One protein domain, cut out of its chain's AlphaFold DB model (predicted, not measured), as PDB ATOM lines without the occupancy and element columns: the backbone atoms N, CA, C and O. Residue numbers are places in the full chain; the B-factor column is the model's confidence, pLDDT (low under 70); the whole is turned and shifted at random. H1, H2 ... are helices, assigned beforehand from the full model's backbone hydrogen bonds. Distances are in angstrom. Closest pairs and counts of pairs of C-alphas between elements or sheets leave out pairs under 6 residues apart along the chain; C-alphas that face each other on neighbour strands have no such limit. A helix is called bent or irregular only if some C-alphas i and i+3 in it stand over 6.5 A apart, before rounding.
ATOM      1  N   ILE A  14      54.406 -13.261 -53.511       63.81
ATOM      2  CA  ILE A  14      55.423 -12.955 -54.535       63.81
ATOM      3  C   ILE A  14      55.422 -11.469 -54.904       63.81
ATOM      4  O   ILE A  14      56.485 -10.918 -55.174       63.81
ATOM      5  N   LEU A  15      54.269 -10.796 -54.890       62.41
ATOM      6  CA  LEU A  15      54.198  -9.352 -55.133       62.41
ATOM      7  C   LEU A  15      54.570  -8.536 -53.891       62.41
ATOM      8  O   LEU A  15      55.272  -7.530 -53.992       62.41
ATOM      9  N   VAL A  16      54.116  -8.964 -52.712       64.69
ATOM     10  CA  VAL A  16      54.236  -8.178 -51.482       64.69
ATOM     11  C   VAL A  16      55.642  -8.262 -50.897       64.69
ATOM     12  O   VAL A  16      56.153  -7.250 -50.439       64.69
ATOM     13  N   ILE A  17      56.325  -9.407 -50.934       69.88
ATOM     14  CA  ILE A  17      57.627  -9.546 -50.256       69.88
ATOM     15  C   ILE A  17      58.763  -8.760 -50.925       69.88
ATOM     16  O   ILE A  17      59.464  -8.044 -50.209       69.88
ATOM     17  N   PRO A  18      58.957  -8.791 -52.254       65.31
ATOM     18  CA  PRO A  18      59.938  -7.936 -52.916       65.31
ATOM     19  C   PRO A  18      59.608  -6.453 -52.740       65.31
ATOM     20  O   PRO A  18      60.518  -5.654 -52.532       65.31
ATOM     21  N   ALA A  19      58.319  -6.090 -52.742       63.41
ATOM     22  CA  ALA A  19      57.875  -4.727 -52.469       63.41
ATOM     23  C   ALA A  19      58.193  -4.306 -51.028       63.41
ATOM     24  O   ALA A  19      58.731  -3.223 -50.822       63.41
ATOM     25  N   LEU A  20      57.952  -5.170 -50.038       67.50
ATOM     26  CA  LEU A  20      58.289  -4.929 -48.635       67.50
ATOM     27  C   LEU A  20      59.801  -4.873 -48.407       67.50
ATOM     28  O   LEU A  20      60.252  -4.057 -47.613       67.50
ATOM     29  N   LEU A  21      60.598  -5.684 -49.106       67.56
ATOM     30  CA  LEU A  21      62.061  -5.670 -49.012       67.56
ATOM     31  C   LEU A  21      62.685  -4.461 -49.712       67.56
ATOM     32  O   LEU A  21      63.622  -3.858 -49.186       67.56
ATOM     33  N   TRP A  22      62.155  -4.063 -50.868       70.94
ATOM     34  CA  TRP A  22      62.532  -2.825 -51.547       70.94
ATOM     35  C   TRP A  22      62.139  -1.601 -50.711       70.94
ATOM     36  O   TRP A  22      62.951  -0.703 -50.492       70.94
ATOM     37  N   LEU A  23      60.938  -1.607 -50.133       59.41
ATOM     38  CA  LEU A  23      60.477  -0.584 -49.202       59.41
ATOM     39  C   LEU A  23      61.394  -0.545 -47.966       59.41
ATOM     40  O   LEU A  23      62.002   0.475 -47.673       59.41
ATOM     41  N   PHE A  24      61.635  -1.670 -47.299       63.25
ATOM     42  CA  PHE A  24      62.491  -1.734 -46.110       63.25
ATOM     43  C   PHE A  24      63.944  -1.296 -46.382       63.25
ATOM     44  O   PHE A  24      64.540  -0.572 -45.583       63.25
ATOM     45  N   SER A  25      64.510  -1.671 -47.533       57.78
ATOM     46  CA  SER A  25      65.877  -1.291 -47.921       57.78
ATOM     47  C   SER A  25      66.009   0.176 -48.350       57.78
ATOM     48  O   SER A  25      67.053   0.784 -48.103       57.78
ATOM     49  N   THR A  26      64.957   0.778 -48.916       56.53
ATOM     50  CA  THR A  26      64.898   2.223 -49.211       56.53
ATOM     51  C   THR A  26      64.645   3.060 -47.951       56.53
ATOM     52  O   THR A  26      65.222   4.139 -47.806       56.53
ATOM     53  N   LEU A  27      63.889   2.532 -46.979       58.12
ATOM     54  CA  LEU A  27      63.682   3.125 -45.651       58.12
ATOM     55  C   LEU A  27      64.953   3.152 -44.779       58.12
ATOM     56  O   LEU A  27      65.131   4.071 -43.977       58.12
ATOM     57  N   ALA A  28      65.849   2.171 -44.925       57.81
ATOM     58  CA  ALA A  28      67.015   1.995 -44.054       57.81
ATOM     59  C   ALA A  28      68.211   2.930 -44.352       57.81
ATOM     60  O   ALA A  28      69.174   2.948 -43.583       57.81
ATOM     61  N   ARG A  29      68.189   3.722 -45.435       57.06
ATOM     62  CA  ARG A  29      69.363   4.478 -45.928       57.06
ATOM     63  C   ARG A  29      69.159   6.002 -45.959       57.06
ATOM     64  O   ARG A  29      69.506   6.663 -46.927       57.06
ATOM     65  N   SER A  30      68.651   6.552 -44.851       65.25
ATOM     66  CA  SER A  30      68.566   7.996 -44.546       65.25
ATOM     67  C   SER A  30      67.604   8.829 -45.414       65.25
ATOM     68  O   SER A  30      68.065   9.528 -46.307       65.25
ATOM     69  N   ARG A  31      66.300   8.835 -45.061       59.47
ATOM     70  CA  ARG A  31      65.347   9.986 -45.013       59.47
ATOM     71  C   ARG A  31      64.014   9.524 -44.384       59.47
ATOM     72  O   ARG A  31      63.043   9.281 -45.098       59.47
ATOM     73  N   ARG A  32      63.945   9.402 -43.047       64.50
ATOM     74  CA  ARG A  32      62.734   8.950 -42.308       64.50
ATOM     75  C   ARG A  32      61.445   9.663 -42.753       64.50
ATOM     76  O   ARG A  32      60.398   9.040 -42.809       64.50
ATOM     77  N   THR A  33      61.526  10.929 -43.142       60.41
ATOM     78  CA  THR A  33      60.388  11.721 -43.628       60.41
ATOM     79  C   THR A  33      59.872  11.280 -44.999       60.41
ATOM     80  O   THR A  33      58.666  11.255 -45.200       60.41
ATOM     81  N   ALA A  34      60.750  10.890 -45.932       62.56
ATOM     82  CA  ALA A  34      60.344  10.401 -47.256       62.56
ATOM     83  C   ALA A  34      59.695   9.012 -47.159       62.56
ATOM     84  O   ALA A  34      58.706   8.727 -47.823       62.56
ATOM     85  N   ALA A  35      60.223   8.187 -46.257       62.38
ATOM     86  CA  ALA A  35      59.663   6.902 -45.882       62.38
ATOM     87  C   ALA A  35      58.259   7.020 -45.260       62.38
ATOM     88  O   ALA A  35      57.340   6.317 -45.673       62.38
ATOM     89  N   ILE A  36      58.086   7.937 -44.301       71.25
ATOM     90  CA  ILE A  36      56.787   8.222 -43.677       71.25
ATOM     91  C   ILE A  36      55.818   8.805 -44.711       71.25
ATOM     92  O   ILE A  36      54.687   8.349 -44.791       71.25
ATOM     93  N   ALA A  37      56.255   9.750 -45.549       70.38
ATOM     94  CA  ALA A  37      55.413  10.351 -46.582       70.38
ATOM     95  C   ALA A  37      54.929   9.324 -47.619       70.38
ATOM     96  O   ALA A  37      53.762   9.350 -48.000       70.38
ATOM     97  N   LEU A  38      55.790   8.388 -48.032       71.69
ATOM     98  CA  LEU A  38      55.414   7.321 -48.958       71.69
ATOM     99  C   LEU A  38      54.465   6.311 -48.296       71.69
ATOM    100  O   LEU A  38      53.458   5.945 -48.895       71.69
ATOM    101  N   ALA A  39      54.732   5.917 -47.046       71.69
ATOM    102  CA  ALA A  39      53.858   5.024 -46.285       71.69
ATOM    103  C   ALA A  39      52.472   5.652 -46.051       71.69
ATOM    104  O   ALA A  39      51.455   5.027 -46.347       71.69
ATOM    105  N   CYS A  40      52.417   6.912 -45.614       74.94
ATOM    106  CA  CYS A  40      51.174   7.666 -45.463       74.94
ATOM    107  C   CYS A  40      50.454   7.858 -46.804       74.94
ATOM    108  O   CYS A  40      49.236   7.724 -46.851       74.94
ATOM    109  N   GLY A  41      51.189   8.107 -47.892       74.44
ATOM    110  CA  GLY A  41      50.632   8.197 -49.242       74.44
ATOM    111  C   GLY A  41      49.986   6.885 -49.683       74.44
ATOM    112  O   GLY A  41      48.828   6.876 -50.085       74.44
ATOM    113  N   THR A  42      50.686   5.759 -49.518       70.12
ATOM    114  CA  THR A  42      50.152   4.428 -49.852       70.12
ATOM    115  C   THR A  42      48.949   4.054 -48.987       70.12
ATOM    116  O   THR A  42      47.945   3.590 -49.520       70.12
ATOM    117  N   ALA A  43      48.997   4.321 -47.678       72.06
ATOM    118  CA  ALA A  43      47.869   4.099 -46.780       72.06
ATOM    119  C   ALA A  43      46.666   4.968 -47.177       72.06
ATOM    120  O   ALA A  43      45.552   4.464 -47.260       72.06
ATOM    121  N   GLY A  44      46.893   6.244 -47.503       81.00
ATOM    122  CA  GLY A  44      45.861   7.155 -47.994       81.00
ATOM    123  C   GLY A  44      45.236   6.687 -49.309       81.00
ATOM    124  O   GLY A  44      44.014   6.689 -49.435       81.00
ATOM    125  N   SER A  45      46.040   6.211 -50.263       75.44
ATOM    126  CA  SER A  45      45.542   5.647 -51.522       75.44
ATOM    127  C   SER A  45      44.730   4.368 -51.312       75.44
ATOM    128  O   SER A  45      43.690   4.205 -51.943       75.44
ATOM    129  N   LEU A  46      45.159   3.480 -50.410       70.31
ATOM    130  CA  LEU A  46      44.424   2.255 -50.075       70.31
ATOM    131  C   LEU A  46      43.098   2.558 -49.368       70.31
ATOM    132  O   LEU A  46      42.077   1.962 -49.703       70.31
ATOM    133  N   ILE A  47      43.093   3.517 -48.439       77.88
ATOM    134  CA  ILE A  47      41.874   3.992 -47.773       77.88
ATOM    135  C   ILE A  47      40.934   4.636 -48.798       77.88
ATOM    136  O   ILE A  47      39.751   4.320 -48.817       77.88
ATOM    137  N   GLY A  48      41.449   5.480 -49.695       84.31
ATOM    138  CA  GLY A  48      40.660   6.097 -50.764       84.31
ATOM    139  C   GLY A  48      40.055   5.070 -51.724       84.31
ATOM    140  O   GLY A  48      38.881   5.175 -52.073       84.31
ATOM    141  N   ALA A  49      40.815   4.039 -52.095       81.50
ATOM    142  CA  ALA A  49      40.323   2.935 -52.916       81.50
ATOM    143  C   ALA A  49      39.245   2.110 -52.192       81.50
ATOM    144  O   ALA A  49      38.233   1.768 -52.802       81.50
ATOM    145  N   LEU A  50      39.417   1.844 -50.892       78.88
ATOM    146  CA  LEU A  50      38.413   1.173 -50.063       78.88
ATOM    147  C   LEU A  50      37.121   1.994 -49.980       78.88
ATOM    148  O   LEU A  50      36.043   1.464 -50.223       78.88
ATOM    149  N   PHE A  51      37.217   3.293 -49.691       83.88
ATOM    150  CA  PHE A  51      36.056   4.183 -49.661       83.88
ATOM    151  C   PHE A  51      35.372   4.277 -51.029       83.88
ATOM    152  O   PHE A  51      34.149   4.193 -51.101       83.88
ATOM    153  N   GLY A  52      36.140   4.383 -52.117       87.31
ATOM    154  CA  GLY A  52      35.606   4.373 -53.481       87.31
ATOM    155  C   GLY A  52      34.864   3.078 -53.811       87.31
ATOM    156  O   GLY A  52      33.780   3.120 -54.387       87.31
ATOM    157  N   TYR A  53      35.399   1.934 -53.377       83.38
ATOM    158  CA  TYR A  53      34.744   0.634 -53.509       83.38
ATOM    159  C   TYR A  53      33.436   0.555 -52.706       83.38
ATOM    160  O   TYR A  53      32.416   0.129 -53.243       83.38
ATOM    161  N   LEU A  54      33.419   1.031 -51.456       83.25
ATOM    162  CA  LEU A  54      32.205   1.062 -50.631       83.25
ATOM    163  C   LEU A  54      31.120   1.974 -51.226       83.25
ATOM    164  O   LEU A  54      29.946   1.601 -51.241       83.25
ATOM    165  N   ILE A  55      31.504   3.137 -51.761       87.00
ATOM    166  CA  ILE A  55      30.588   4.049 -52.462       87.00
ATOM    167  C   ILE A  55      30.035   3.379 -53.723       87.00
ATOM    168  O   ILE A  55      28.827   3.408 -53.949       87.00
ATOM    169  N   TRP A  56      30.888   2.729 -54.518       86.06
ATOM    170  CA  TRP A  56      30.461   1.973 -55.695       86.06
ATOM    171  C   TRP A  56      29.437   0.889 -55.336       86.06
ATOM    172  O   TRP A  56      28.385   0.813 -55.972       86.06
ATOM    173  N   CYS A  57      29.698   0.095 -54.292       85.19
ATOM    174  CA  CYS A  57      28.768  -0.916 -53.783       85.19
ATOM    175  C   CYS A  57      27.437  -0.303 -53.328       85.19
ATOM    176  O   CYS A  57      26.381  -0.820 -53.682       85.19
ATOM    177  N   SER A  58      27.474   0.840 -52.635       83.19
ATOM    178  CA  SER A  58      26.267   1.560 -52.214       83.19
ATOM    179  C   SER A  58      25.435   2.080 -53.390       83.19
ATOM    180  O   SER A  58      24.212   2.050 -53.315       83.19
ATOM    181  N   VAL A  59      26.068   2.568 -54.464       87.88
ATOM    182  CA  VAL A  59      25.369   3.112 -55.647       87.88
ATOM    183  C   VAL A  59      24.819   1.999 -56.538       87.88
ATOM    184  O   VAL A  59      23.739   2.130 -57.106       87.88
ATOM    185  N   THR A  60      25.548   0.889 -56.655       86.06
ATOM    186  CA  THR A  60      25.151  -0.265 -57.478       86.06
ATOM    187  C   THR A  60      24.286  -1.283 -56.734       86.06
ATOM    188  O   THR A  60      23.894  -2.286 -57.324       86.06
ATOM    189  N   ASN A  61      23.968  -1.019 -55.460       86.12
ATOM    190  CA  ASN A  61      23.222  -1.905 -54.559       86.12
ATOM    191  C   ASN A  61      23.823  -3.323 -54.465       86.12
ATOM    192  O   ASN A  61      23.119  -4.312 -54.266       86.12
ATOM    193  N   ASN A  62      25.142  -3.408 -54.644       82.06
ATOM    194  CA  ASN A  62      25.907  -4.636 -54.521       82.06
ATOM    195  C   ASN A  62      26.360  -4.791 -53.074       82.06
ATOM    196  O   ASN A  62      26.845  -3.837 -52.468       82.06
ATOM    197  N   ASP A  63      26.270  -6.005 -52.541       80.50
ATOM    198  CA  ASP A  63      26.780  -6.305 -51.210       80.50
ATOM    199  C   ASP A  63      28.314  -6.104 -51.180       80.50
ATOM    200  O   ASP A  63      29.034  -6.802 -51.908       80.50
ATOM    201  N   PRO A  64      28.849  -5.182 -50.350       79.38
ATOM    202  CA  PRO A  64      30.292  -4.973 -50.201       79.38
ATOM    203  C   PRO A  64      31.040  -6.230 -49.748       79.38
ATOM    204  O   PRO A  64      32.256  -6.338 -49.912       79.38
ATOM    205  N   THR A  65      30.320  -7.182 -49.156       72.94
ATOM    206  CA  THR A  65      30.864  -8.443 -48.664       72.94
ATOM    207  C   THR A  65      30.806  -9.572 -49.695       72.94
ATOM    208  O   THR A  65      31.440 -10.602 -49.481       72.94
ATOM    209  N   ALA A  66      30.147  -9.388 -50.846       70.12
ATOM    210  CA  ALA A  66      29.983 -10.431 -51.866       70.12
ATOM    211  C   ALA A  66      31.307 -11.074 -52.344       70.12
ATOM    212  O   ALA A  66      31.367 -12.304 -52.445       70.12
ATOM    213  N   PRO A  67      32.414 -10.328 -52.566       65.50
ATOM    214  CA  PRO A  67      33.697 -10.950 -52.905       65.50
ATOM    215  C   PRO A  67      34.272 -11.825 -51.782       65.50
ATOM    216  O   PRO A  67      35.012 -12.768 -52.060       65.50
ATOM    217  N   PHE A  68      33.919 -11.538 -50.528       55.44
ATOM    218  CA  PHE A  68      34.371 -12.262 -49.339       55.44
ATOM    219  C   PHE A  68      33.454 -13.440 -48.977       55.44
ATOM    220  O   PHE A  68      33.919 -14.405 -48.386       55.44
ATOM    221  N   GLN A  69      32.182 -13.425 -49.385       51.97
ATOM    222  CA  GLN A  69      31.243 -14.536 -49.157       51.97
ATOM    223  C   GLN A  69      31.641 -15.816 -49.910       51.97
ATOM    224  O   GLN A  69      31.383 -16.917 -49.434       51.97
ATOM    225  N   SER A  70      32.323 -15.682 -51.052       51.00
ATOM    226  CA  SER A  70      32.922 -16.812 -51.784       51.00
ATOM    227  C   SER A  70      34.303 -17.237 -51.258       51.00
ATOM    228  O   SER A  70      34.833 -18.263 -51.684       51.00
ATOM    229  N   MET A  71      34.894 -16.485 -50.316       48.22
ATOM    230  CA  MET A  71      36.085 -16.899 -49.566       48.22
ATOM    231  C   MET A  71      35.655 -17.816 -48.416       48.22
ATOM    232  O   MET A  71      35.796 -17.502 -47.235       48.22
ATOM    233  N   THR A  72      35.067 -18.956 -48.758       49.72
ATOM    234  CA  THR A  72      34.557 -19.920 -47.787       49.72
ATOM    235  C   THR A  72      35.710 -20.667 -47.114       49.72
ATOM    236  O   THR A  72      36.120 -21.753 -47.516       49.72
TER     237      THR A  72
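AT A GLANCE: This is residues 14 to 72 of the 258 residues of the protein "O-antigen ligase family protein" of Gluconacetobacter liquefaciens (UniProt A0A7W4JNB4). Picture an open frame: one long straight helix, H2, forms the base, a shorter helix, H1, folds back over one end of it at a slant, and the tail with the small helix H3 turns back at the other end, on the same side as H1. The space between H1 and H3 is empty, and the frame is loosely formed, with no helix touching another. The printed part has 59 residues with three named helices, in the order H1, H2, H3, and no named strand; its class is all helix. The whole is extended, with a radius of gyration of the C-alphas of 16.4 A, and flat, spanning 47 by 24 by 11 A.

HOW THE PARTS SIT: Start at Ile 14, where H1, residues 14 to 27, begins, and go on through a tight link of four residues to H2, residues 32 to 60. The two are close but not clearly touching, with 2 pairs of C-alphas within 8 A. Look for their closest C-alphas at Leu 27 and Ala 35, 5.5 A apart. They run opposite ways at a steep tilt of 37 degrees, only just past shallow, and their centres are 18.9 A apart. A tight link of five residues then leads to H3, residues 66 to 69, which is apart from H2 and from H1. In the backbone, every O i to N i+4 pair of H2 is within hydrogen-bond range, against 8 of 10 in H1; H3 is too short for such a pair, and its one O i to N i+3 pair is within range.

IN THESE COORDINATES: Find C-alpha 14 at (55.423, -12.955, -54.535); from there H1 runs 20.1 A to C-alpha 27. H1 is neither bent nor irregular, but only just: C-alphas 15 and 18 are 6.3 A apart. Next find C-alpha 32 at (62.734, 8.950, -42.308), from which H2, the longest helix with 29 residues, runs 41.6 A to C-alpha 60. H3 has four residues and ends at C-alpha 69, at (31.243, -14.536, -49.157).

THE WHOLE: The two C-alphas farthest apart are those of Ser 30 and Asn 61, 47.5 A, while those of Ile 14 and Thr 72, the first and last printed, are 23.0 A apart. Residues 14 to 22, 28 to 33, 40 to 52 and 67 to 72 stand free. The printed part has no cut, and neither link is long. Read the B-factor column for the model's confidence: the mean pLDDT of the printed part is 70.4, and it is under 70 at 27 residues, namely 14 to 21, 23 to 35 and 67 to 72.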